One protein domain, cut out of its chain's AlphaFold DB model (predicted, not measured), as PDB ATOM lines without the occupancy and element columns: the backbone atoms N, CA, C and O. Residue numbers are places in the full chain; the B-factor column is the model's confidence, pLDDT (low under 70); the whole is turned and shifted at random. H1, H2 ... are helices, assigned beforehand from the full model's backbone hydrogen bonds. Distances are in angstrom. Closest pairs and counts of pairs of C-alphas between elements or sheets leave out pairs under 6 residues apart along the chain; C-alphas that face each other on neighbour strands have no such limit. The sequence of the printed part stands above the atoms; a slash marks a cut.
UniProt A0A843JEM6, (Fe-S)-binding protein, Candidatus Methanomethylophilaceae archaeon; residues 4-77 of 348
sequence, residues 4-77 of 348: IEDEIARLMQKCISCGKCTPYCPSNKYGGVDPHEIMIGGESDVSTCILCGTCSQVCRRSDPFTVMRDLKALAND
ATOM      1  N   ILE A   4       2.010  -7.878 -25.364       87.19
ATOM      2  CA  ILE A   4       1.719  -6.471 -25.058       87.19
ATOM      3  C   ILE A   4       0.205  -6.256 -24.927       87.19
ATOM      4  O   ILE A   4      -0.250  -5.606 -23.989       87.19
ATOM      5  N   GLU A   5      -0.585  -6.819 -25.839       90.75
ATOM      6  CA  GLU A   5      -2.043  -6.691 -25.847       90.75
ATOM      7  C   GLU A   5      -2.686  -7.371 -24.634       90.75
ATOM      8  O   GLU A   5      -3.616  -6.817 -24.042       90.75
ATOM      9  N   ASP A   6      -2.153  -8.523 -24.213       90.81
ATOM     10  CA  ASP A   6      -2.584  -9.211 -22.990       90.81
ATOM     11  C   ASP A   6      -2.339  -8.349 -21.741       90.81
ATOM     12  O   ASP A   6      -3.207  -8.234 -20.869       90.81
ATOM     13  N   GLU A   7      -1.178  -7.691 -21.662       91.25
ATOM     14  CA  GLU A   7      -0.835  -6.809 -20.545       91.25
ATOM     15  C   GLU A   7      -1.700  -5.541 -20.521       91.25
ATOM     16  O   GLU A   7      -2.198  -5.148 -19.460       91.25
ATOM     17  N   ILE A   8      -1.951  -4.936 -21.688       95.25
ATOM     18  CA  ILE A   8      -2.884  -3.811 -21.831       95.25
ATOM     19  C   ILE A   8      -4.266  -4.209 -21.305       95.25
ATOM     20  O   ILE A   8      -4.811  -3.526 -20.432       95.25
ATOM     21  N   ALA A   9      -4.811  -5.337 -21.773       95.81
ATOM     22  CA  ALA A   9      -6.121  -5.821 -21.350       95.81
ATOM     23  C   ALA A   9      -6.169  -6.063 -19.832       95.81
ATOM     24  O   ALA A   9      -7.101  -5.612 -19.157       95.81
ATOM     25  N   ARG A  10      -5.136  -6.702 -19.268       96.31
ATOM     26  CA  ARG A  10      -5.024  -6.964 -17.826       96.31
ATOM     27  C   ARG A  10      -5.015  -5.678 -16.998       96.31
ATOM     28  O   ARG A  10      -5.644  -5.621 -15.939       96.31
ATOM     29  N   LEU A  11      -4.297  -4.644 -17.435       96.94
ATOM     30  CA  LEU A  11      -4.256  -3.356 -16.739       96.94
ATOM     31  C   LEU A  11      -5.577  -2.593 -16.878       96.94
ATOM     32  O   LEU A  11      -6.072  -2.047 -15.886       96.94
ATOM     33  N   MET A  12      -6.189  -2.588 -18.061       97.31
ATOM     34  CA  MET A  12      -7.491  -1.953 -18.286       97.31
ATOM     35  C   MET A  12      -8.597  -2.596 -17.440       97.31
ATOM     36  O   MET A  12      -9.372  -1.877 -16.816       97.31
ATOM     37  N   GLN A  13      -8.604  -3.924 -17.284       97.25
ATOM     38  CA  GLN A  13      -9.561  -4.640 -16.422       97.25
ATOM     39  C   GLN A  13      -9.501  -4.229 -14.941       97.25
ATOM     40  O   GLN A  13     -10.495  -4.338 -14.225       97.25
ATOM     41  N   LYS A  14      -8.356  -3.729 -14.456       97.25
ATOM     42  CA  LYS A  14      -8.224  -3.211 -13.081       97.25
ATOM     43  C   LYS A  14      -8.794  -1.797 -12.914       97.25
ATOM     44  O   LYS A  14      -8.869  -1.295 -11.787       97.25
ATOM     45  N   CYS A  15      -9.140  -1.118 -14.008       97.38
ATOM     46  CA  CYS A  15      -9.714   0.219 -13.969       97.38
ATOM     47  C   CYS A  15     -11.118   0.182 -13.355       97.38
ATOM     48  O   CYS A  15     -11.984  -0.571 -13.779       97.38
ATOM     49  N   ILE A  16     -11.359   1.053 -12.373       96.69
ATOM     50  CA  ILE A  16     -12.675   1.219 -11.730       96.69
ATOM     51  C   ILE A  16     -13.433   2.450 -12.249       96.69
ATOM     52  O   ILE A  16     -14.366   2.913 -11.603       96.69
ATOM     53  N   SER A  17     -12.984   3.038 -13.363       96.94
ATOM     54  CA  SER A  17     -13.615   4.195 -14.013       96.94
ATOM     55  C   SER A  17     -13.840   5.422 -13.103       96.94
ATOM     56  O   SER A  17     -14.835   6.130 -13.204       96.94
ATOM     57  N   CYS A  18     -12.910   5.712 -12.186       96.81
ATOM     58  CA  CYS A  18     -13.066   6.842 -11.255       96.81
ATOM     59  C   CYS A  18     -12.731   8.229 -11.843       96.81
ATOM     60  O   CYS A  18     -12.883   9.223 -11.138       96.81
ATOM     61  N   GLY A  19     -12.186   8.309 -13.065       95.94
ATOM     62  CA  GLY A  19     -11.848   9.574 -13.740       95.94
ATOM     63  C   GLY A  19     -10.691  10.393 -13.141       95.94
ATOM     64  O   GLY A  19     -10.358  11.454 -13.657       95.94
ATOM     65  N   LYS A  20     -10.029   9.933 -12.068       96.06
ATOM     66  CA  LYS A  20      -8.978  10.717 -11.379       96.06
ATOM     67  C   LYS A  20      -7.793  11.105 -12.263       96.06
ATOM     68  O   LYS A  20      -7.158  12.114 -11.990       96.06
ATOM     69  N   CYS A  21      -7.466  10.318 -13.284       96.12
ATOM     70  CA  CYS A  21      -6.332  10.590 -14.166       96.12
ATOM     71  C   CYS A  21      -6.597  11.727 -15.174       96.12
ATOM     72  O   CYS A  21      -5.643  12.404 -15.556       96.12
ATOM     73  N   THR A  22      -7.853  11.979 -15.556       96.00
ATOM     74  CA  THR A  22      -8.254  13.007 -16.533       96.00
ATOM     75  C   THR A  22      -7.781  14.419 -16.167       96.00
ATOM     76  O   THR A  22      -7.068  15.024 -16.974       96.00
ATOM     77  N   PRO A  23      -8.085  14.970 -14.968       94.75
ATOM     78  CA  PRO A  23      -7.679  16.334 -14.624       94.75
ATOM     79  C   PRO A  23      -6.173  16.485 -14.370       94.75
ATOM     80  O   PRO A  23      -5.669  17.606 -14.374       94.75
ATOM     81  N   TYR A  24      -5.451  15.380 -14.157       92.25
ATOM     82  CA  TYR A  24      -3.997  15.397 -13.968       92.25
ATOM     83  C   TYR A  24      -3.233  15.208 -15.284       92.25
ATOM     84  O   TYR A  24      -2.035  15.468 -15.332       92.25
ATOM     85  N   CYS A  25      -3.878  14.777 -16.373       95.12
ATOM     86  CA  CYS A  25      -3.194  14.587 -17.646       95.12
ATOM     87  C   CYS A  25      -2.862  15.940 -18.301       95.12
ATOM     88  O   CYS A  25      -3.778  16.664 -18.705       95.12
ATOM     89  N   PRO A  26      -1.571  16.288 -18.485       94.25
ATOM     90  CA  PRO A  26      -1.216  17.515 -19.184       94.25
ATOM     91  C   PRO A  26      -1.635  17.468 -20.654       94.25
ATOM     92  O   PRO A  26      -2.034  18.496 -21.179       94.25
ATOM     93  N   SER A  27      -1.594  16.304 -21.312       96.00
ATOM     94  CA  SER A  27      -2.024  16.187 -22.713       96.00
ATOM     95  C   SER A  27      -3.509  16.546 -22.858       96.00
ATOM     96  O   SER A  27      -3.835  17.478 -23.589       96.00
ATOM     97  N   ASN A  28      -4.376  15.938 -22.041       96.25
ATOM     98  CA  ASN A  28      -5.809  16.251 -21.978       96.25
ATOM     99  C   ASN A  28      -6.090  17.747 -21.751       96.25
ATOM    100  O   ASN A  28      -6.903  18.345 -22.449       96.25
ATOM    101  N   LYS A  29      -5.372  18.397 -20.817       94.62
ATOM    102  CA  LYS A  29      -5.536  19.840 -20.537       94.62
ATOM    103  C   LYS A  29      -5.347  20.715 -21.787       94.62
ATOM    104  O   LYS A  29      -5.921  21.800 -21.860       94.62
ATOM    105  N   TYR A  30      -4.553  20.259 -22.752       94.56
ATOM    106  CA  TYR A  30      -4.267  20.971 -23.998       94.56
ATOM    107  C   TYR A  30      -4.996  20.363 -25.210       94.56
ATOM    108  O   TYR A  30      -4.644  20.679 -26.343       94.56
ATOM    109  N   GLY A  31      -6.027  19.540 -24.980       94.19
ATOM    110  CA  GLY A  31      -6.848  18.929 -26.031       94.19
ATOM    111  C   GLY A  31      -6.246  17.672 -26.665       94.19
ATOM    112  O   GLY A  31      -6.659  17.295 -27.755       94.19
ATOM    113  N   GLY A  32      -5.249  17.059 -26.025       95.19
ATOM    114  CA  GLY A  32      -4.736  15.740 -26.391       95.19
ATOM    115  C   GLY A  32      -5.426  14.609 -25.626       95.19
ATOM    116  O   GLY A  32      -6.568  14.734 -25.200       95.19
ATOM    117  N   VAL A  33      -4.703  13.509 -25.426       96.25
ATOM    118  CA  VAL A  33      -5.244  12.247 -24.908       96.25
ATOM    119  C   VAL A  33      -5.824  12.358 -23.496       96.25
ATOM    120  O   VAL A  33      -5.164  12.870 -22.576       96.25
ATOM    121  N   ASP A  34      -7.002  11.762 -23.295       97.31
ATOM    122  CA  ASP A  34      -7.575  11.505 -21.973       97.31
ATOM    123  C   ASP A  34      -7.251  10.073 -21.495       97.31
ATOM    124  O   ASP A  34      -7.704   9.085 -22.082       97.31
ATOM    125  N   PRO A  35      -6.478   9.908 -20.403       97.06
ATOM    126  CA  PRO A  35      -6.209   8.596 -19.841       97.06
ATOM    127  C   PRO A  35      -7.401   7.867 -19.263       97.06
ATOM    128  O   PRO A  35      -7.331   6.646 -19.168       97.06
ATOM    129  N   HIS A  36      -8.466   8.542 -18.854       97.69
ATOM    130  CA  HIS A  36      -9.646   7.823 -18.390       97.69
ATOM    131  C   HIS A  36     -10.377   7.168 -19.554       97.69
ATOM    132  O   HIS A  36     -10.659   5.975 -19.467       97.69
ATOM    133  N   GLU A  37     -10.589   7.913 -20.639       97.50
ATOM    134  CA  GLU A  37     -11.252   7.449 -21.860       97.50
ATOM    135  C   GLU A  37     -10.582   6.197 -22.434       97.50
ATOM    136  O   GLU A  37     -11.237   5.172 -22.618       97.50
ATOM    137  N   ILE A  38      -9.255   6.219 -22.595       97.62
ATOM    138  CA  ILE A  38      -8.503   5.039 -23.049       97.62
ATOM    139  C   ILE A  38      -8.668   3.858 -22.094       97.62
ATOM    140  O   ILE A  38      -8.906   2.735 -22.529       97.62
ATOM    141  N   MET A  39      -8.574   4.088 -20.782       97.75
ATOM    142  CA  MET A  39      -8.631   3.004 -19.798       97.75
ATOM    143  C   MET A  39     -10.002   2.323 -19.705       97.75
ATOM    144  O   MET A  39     -10.074   1.221 -19.162       97.75
ATOM    145  N   ILE A  40     -11.071   2.949 -20.206       96.88
ATOM    146  CA  ILE A  40     -12.417   2.359 -20.278       96.88
ATOM    147  C   ILE A  40     -12.764   1.816 -21.673       96.88
ATOM    148  O   ILE A  40     -13.902   1.410 -21.893       96.88
ATOM    149  N   GLY A  41     -11.792   1.783 -22.593       94.56
ATOM    150  CA  GLY A  41     -11.973   1.279 -23.956       94.56
ATOM    151  C   GLY A  41     -12.595   2.281 -24.929       94.56
ATOM    152  O   GLY A  41     -13.134   1.862 -25.948       94.56
ATOM    153  N   GLY A  42     -12.558   3.578 -24.609       93.44
ATOM    154  CA  GLY A  42     -12.956   4.648 -25.521       93.44
ATOM    155  C   GLY A  42     -11.900   4.953 -26.587       93.44
ATOM    156  O   GLY A  42     -10.817   4.362 -26.614       93.44
ATOM    157  N   GLU A  43     -12.217   5.913 -27.453       86.94
ATOM    158  CA  GLU A  43     -11.368   6.324 -28.571       86.94
ATOM    159  C   GLU A  43     -10.715   7.675 -28.263       86.94
ATOM    160  O   GLU A  43     -11.362   8.713 -28.280       86.94
ATOM    161  N   SER A  44      -9.411   7.670 -27.994       89.19
ATOM    162  CA  SER A  44      -8.626   8.891 -27.790       89.19
ATOM    163  C   SER A  44      -7.293   8.770 -28.527       89.19
ATOM    164  O   SER A  44      -6.744   7.673 -28.666       89.19
ATOM    165  N   ASP A  45      -6.742   9.883 -29.008       91.19
ATOM    166  CA  ASP A  45      -5.498   9.846 -29.778       91.19
ATOM    167  C   ASP A  45      -4.271   9.667 -28.869       91.19
ATOM    168  O   ASP A  45      -3.642  10.629 -28.410       91.19
ATOM    169  N   VAL A  46      -3.882   8.408 -28.650       93.00
ATOM    170  CA  VAL A  46      -2.693   8.026 -27.871       93.00
ATOM    171  C   VAL A  46      -1.379   8.562 -28.452       93.00
ATOM    172  O   VAL A  46      -0.382   8.647 -27.724       93.00
ATOM    173  N   SER A  47      -1.344   8.991 -29.722       90.56
ATOM    174  CA  SER A  47      -0.159   9.625 -30.314       90.56
ATOM    175  C   SER A  47       0.192  10.938 -29.602       90.56
ATOM    176  O   SER A  47       1.374  11.265 -29.446       90.56
ATOM    177  N   THR A  48      -0.795  11.622 -29.019       94.25
ATOM    178  CA  THR A  48      -0.600  12.848 -28.228       94.25
ATOM    179  C   THR A  48      -0.174  12.581 -26.779       94.25
ATOM    180  O   THR A  48       0.088  13.519 -26.017       94.25
ATOM    181  N   CYS A  49      -0.047  11.316 -26.357       95.38
ATOM    182  CA  CYS A  49       0.499  10.980 -25.044       95.38
ATOM    183  C   CYS A  49       1.950  11.478 -24.910       95.38
ATOM    184  O   CYS A  49       2.840  11.108 -25.684       95.38
ATOM    185  N   ILE A  50       2.201  12.278 -23.871       95.06
ATOM    186  CA  ILE A  50       3.513  12.881 -23.573       95.06
ATOM    187  C   ILE A  50       4.445  11.912 -22.833       95.06
ATOM    188  O   ILE A  50       5.633  12.180 -22.656       95.06
ATOM    189  N   LEU A  51       3.935  10.760 -22.389       94.06
ATOM    190  CA  LEU A  51       4.700   9.765 -21.634       94.06
ATOM    191  C   LEU A  51       5.279  10.340 -20.328       94.06
ATOM    192  O   LEU A  51       6.432  10.074 -19.979       94.06
ATOM    193  N   CYS A  52       4.523  11.190 -19.628       92.62
ATOM    194  CA  CYS A  52       4.965  11.810 -18.377       92.62
ATOM    195  C   CYS A  52       4.779  10.906 -17.146       92.62
ATOM    196  O   CYS A  52       5.505  11.067 -16.174       92.62
ATOM    197  N   GLY A  53       3.840   9.955 -17.191       92.12
ATOM    198  CA  GLY A  53       3.547   9.037 -16.081       92.12
ATOM    199  C   GLY A  53       2.600   9.583 -15.009       92.12
ATOM    200  O   GLY A  53       2.183   8.840 -14.129       92.12
ATOM    201  N   THR A  54       2.197  10.849 -15.107       92.25
ATOM    202  CA  THR A  54       1.314  11.526 -14.145       92.25
ATOM    203  C   THR A  54       0.016  10.765 -13.855       92.25
ATOM    204  O   THR A  54      -0.420  10.693 -12.710       92.25
ATOM    205  N   CYS A  55      -0.594  10.158 -14.875       94.75
ATOM    206  CA  CYS A  55      -1.819   9.375 -14.717       94.75
ATOM    207  C   CYS A  55      -1.648   8.179 -13.765       94.75
ATOM    208  O   CYS A  55      -2.578   7.870 -13.020       94.75
ATOM    209  N   SER A  56      -0.473   7.546 -13.743       94.25
ATOM    210  CA  SER A  56      -0.170   6.441 -12.826       94.25
ATOM    211  C   SER A  56       0.216   6.913 -11.435       94.25
ATOM    212  O   SER A  56      -0.114   6.236 -10.471       94.25
ATOM    213  N   GLN A  57       0.809   8.102 -11.297       90.81
ATOM    214  CA  GLN A  57       1.107   8.677  -9.978       90.81
ATOM    215  C   GLN A  57      -0.166   8.902  -9.140       90.81
ATOM    216  O   GLN A  57      -0.138   8.776  -7.918       90.81
ATOM    217  N   VAL A  58      -1.303   9.186  -9.786       92.94
ATOM    218  CA  VAL A  58      -2.600   9.372  -9.105       92.94
ATOM    219  C   VAL A  58      -3.482   8.116  -9.088       92.94
ATOM    220  O   VAL A  58      -4.502   8.079  -8.390       92.94
ATOM    221  N   CYS A  59      -3.120   7.071  -9.839       95.19
ATOM    222  CA  CYS A  59      -3.894   5.839  -9.933       95.19
ATOM    223  C   CYS A  59      -3.408   4.803  -8.913       95.19
ATOM    224  O   CYS A  59      -2.291   4.315  -8.985       95.19
ATOM    225  N   ARG A  60      -4.281   4.400  -7.981       94.19
ATOM    226  CA  ARG A  60      -3.956   3.389  -6.950       94.19
ATOM    227  C   ARG A  60      -4.413   1.966  -7.290       94.19
ATOM    228  O   ARG A  60      -4.339   1.086  -6.441       94.19
ATOM    229  N   ARG A  61      -5.000   1.750  -8.472       94.81
ATOM    230  CA  ARG A  61      -5.655   0.474  -8.840       94.81
ATOM    231  C   ARG A  61      -5.053  -0.187 -10.076       94.81
ATOM    232  O   ARG A  61      -5.097  -1.405 -10.183       94.81
ATOM    233  N   SER A  62      -4.509   0.607 -10.989       95.81
ATOM    234  CA  SER A  62      -3.938   0.160 -12.260       95.81
ATOM    235  C   SER A  62      -2.748   1.054 -12.639       95.81
ATOM    236  O   SER A  62      -2.376   1.929 -11.860       95.81
ATOM    237  N   ASP A  63      -2.191   0.869 -13.834       95.88
ATOM    238  CA  ASP A  63      -1.078   1.639 -14.391       95.88
ATOM    239  C   ASP A  63      -1.439   2.216 -15.779       95.88
ATOM    240  O   ASP A  63      -1.063   1.656 -16.815       95.88
ATOM    241  N   PRO A  64      -2.187   3.340 -15.833       96.69
ATOM    242  CA  PRO A  64      -2.560   3.975 -17.096       96.69
ATOM    243  C   PRO A  64      -1.364   4.427 -17.942       96.69
ATOM    244  O   PRO A  64      -1.473   4.515 -19.160       96.69
ATOM    245  N   PHE A  65      -0.221   4.731 -17.328       95.44
ATOM    246  CA  PHE A  65       1.001   5.082 -18.047       95.44
ATOM    247  C   PHE A  65       1.516   3.917 -18.887       95.44
ATOM    248  O   PHE A  65       1.847   4.137 -20.051       95.44
ATOM    249  N   THR A  66       1.564   2.703 -18.330       94.75
ATOM    250  CA  THR A  66       1.965   1.514 -19.095       94.75
ATOM    251  C   THR A  66       1.007   1.269 -20.255       94.75
ATOM    252  O   THR A  66       1.473   1.156 -21.383       94.75
ATOM    253  N   VAL A  67      -0.312   1.324 -20.028       96.56
ATOM    254  CA  VAL A  67      -1.306   1.191 -21.112       96.56
ATOM    255  C   VAL A  67      -1.077   2.230 -22.212       96.56
ATOM    256  O   VAL A  67      -0.972   1.886 -23.382       96.56
ATOM    257  N   MET A  68      -0.915   3.501 -21.843       96.50
ATOM    258  CA  MET A  68      -0.683   4.583 -22.800       96.50
ATOM    259  C   MET A  68       0.611   4.447 -23.587       96.50
ATOM    260  O   MET A  68       0.645   4.726 -24.782       96.50
ATOM    261  N   ARG A  69       1.702   4.080 -22.914       95.31
ATOM    262  CA  ARG A  69       3.002   3.885 -23.555       95.31
ATOM    263  C   ARG A  69       2.933   2.742 -24.559       95.31
ATOM    264  O   ARG A  69       3.485   2.877 -25.647       95.31
ATOM    265  N   ASP A  70       2.273   1.658 -24.184       95.00
ATOM    266  CA  ASP A  70       2.217   0.432 -24.965       95.00
ATOM    267  C   ASP A  70       1.278   0.606 -26.165       95.00
ATOM    268  O   ASP A  70       1.677   0.331 -27.292       95.00
ATOM    269  N   LEU A  71       0.106   1.221 -25.966       95.12
ATOM    270  CA  LEU A  71      -0.771   1.632 -27.066       95.12
ATOM    271  C   LEU A  71      -0.095   2.637 -27.999       95.12
ATOM    272  O   LEU A  71      -0.235   2.524 -29.210       95.12
ATOM    273  N   LYS A  72       0.670   3.601 -27.473       94.44
ATOM    274  CA  LYS A  72       1.434   4.531 -28.317       94.44
ATOM    275  C   LYS A  72       2.504   3.806 -29.136       94.44
ATOM    276  O   LYS A  72       2.723   4.197 -30.280       94.44
ATOM    277  N   ALA A  73       3.171   2.801 -28.567       93.50
ATOM    278  CA  ALA A  73       4.150   1.990 -29.286       93.50
ATOM    279  C   ALA A  73       3.488   1.234 -30.447       93.50
ATOM    280  O   ALA A  73       3.971   1.332 -31.568       93.50
ATOM    281  N   LEU A  74       2.346   0.585 -30.194       92.19
ATOM    282  CA  LEU A  74       1.572  -0.128 -31.216       92.19
ATOM    283  C   LEU A  74       1.011   0.821 -32.289       92.19
ATOM    284  O   LEU A  74       1.178   0.581 -33.477       92.19
ATOM    285  N   ALA A  75       0.383   1.927 -31.882       91.12
ATOM    286  CA  ALA A  75      -0.283   2.858 -32.794       91.12
ATOM    287  C   ALA A  75       0.679   3.596 -33.737       91.12
ATOM    288  O   ALA A  75       0.259   4.048 -34.797       91.12
ATOM    289  N   ASN A  76       1.948   3.746 -33.349       90.69
ATOM    290  CA  ASN A  76       2.962   4.434 -34.152       90.69
ATOM    291  C   ASN A  76       4.059   3.487 -34.663       90.69
ATOM    292  O   ASN A  76       5.094   3.985 -35.096       90.69
ATOM    293  N   ASP A  77       3.858   2.167 -34.565       91.88
ATOM    294  CA  ASP A  77       4.810   1.142 -35.023       91.88
ATOM    295  C   ASP A  77       6.250   1.401 -34.521       91.88
ATOM    296  O   ASP A  77       7.224   1.476 -35.272       91.88
TER     297      ASP A  77
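What this domain is: This is residues 4 to 77 of the 348 residues of the protein "(Fe-S)-binding protein" of Candidatus Methanomethylophilaceae archaeon (UniProt A0A843JEM6). Two longer helices, H1 and H5, pack on each other slantwise, and on the side of H5 away from H1 the chain makes a body of long loops with three short helices. H3 and H4 pack on the first residues of H5, while H2 lies at the far end from H1, in touch with no helix. The printed part has 74 residues with five named helices, in the order H1, H2, H3, H4, H5, and no named strand. Its class is all helix, though under half of the residues, 35 of 74, are in named elements. The whole is compact, with a radius of gyration of the C-alphas of 10.8 A and spans of 30 by 28 by 19 A.

Where its parts are: H1 is residues 4 to 13, 14.3 A from first to last C-alpha, and C-alpha 4 is at (1.719, -6.471, -25.058). After residues 14 to 25 comes H2, residues 26 to 29, with C-alpha 26 at (-1.216, 17.515, -19.184). H3 is residues 35 to 39, and H4 is residues 54 to 57. H5, the longest helix, is residues 64 to 75 and 15.9 A long, with C-alpha 75 at (-0.283, 2.858, -32.794).

How they stand to each other: H5 is the hub, touching H1, H3 and H4. H1 and H5 touch, with the closest C-alphas, those of Ile 8 and Val 67, 5.3 A apart. They run opposite ways at a tilt of 37 degrees, only just steep. H5 touches H3 with residues 64 to 68 alone, the closest C-alphas being those of Pro 35 and Pro 64, 6.5 A apart. It touches H4 with residues 64 to 65 alone, and the closest C-alphas, those of Ser 56 and Pro 64, are 5.5 A apart. H3 and H1 are close but not clearly touching, with the C-alphas of Met 12 and Met 39, the closest, 5.3 A apart. H3 and H2 are close but not clearly touching too, with the closest C-alphas, those of Asn 28 and Pro 35, 8.0 A apart. H1 and H4 are apart, and so are H2 and H5. In H1, H3 and H5 every O i to N i+4 pair is within hydrogen-bond range; H2 and H4 are too short for such a pair, and each has its 1 O i to N i+3 pair within range.

The domain as a whole: The two C-alphas farthest apart are those of Cys 18 and Asp 77, at 30.3 A. The printed part has no cut. The links from H1 to H2, 12 residues, and from H3 to H4, 14 residues, are long; the link from H2 to H3 is tight and that from H4 to H5 is short. The mean pLDDT of the printed part is 94.5, and no printed residue is under 70.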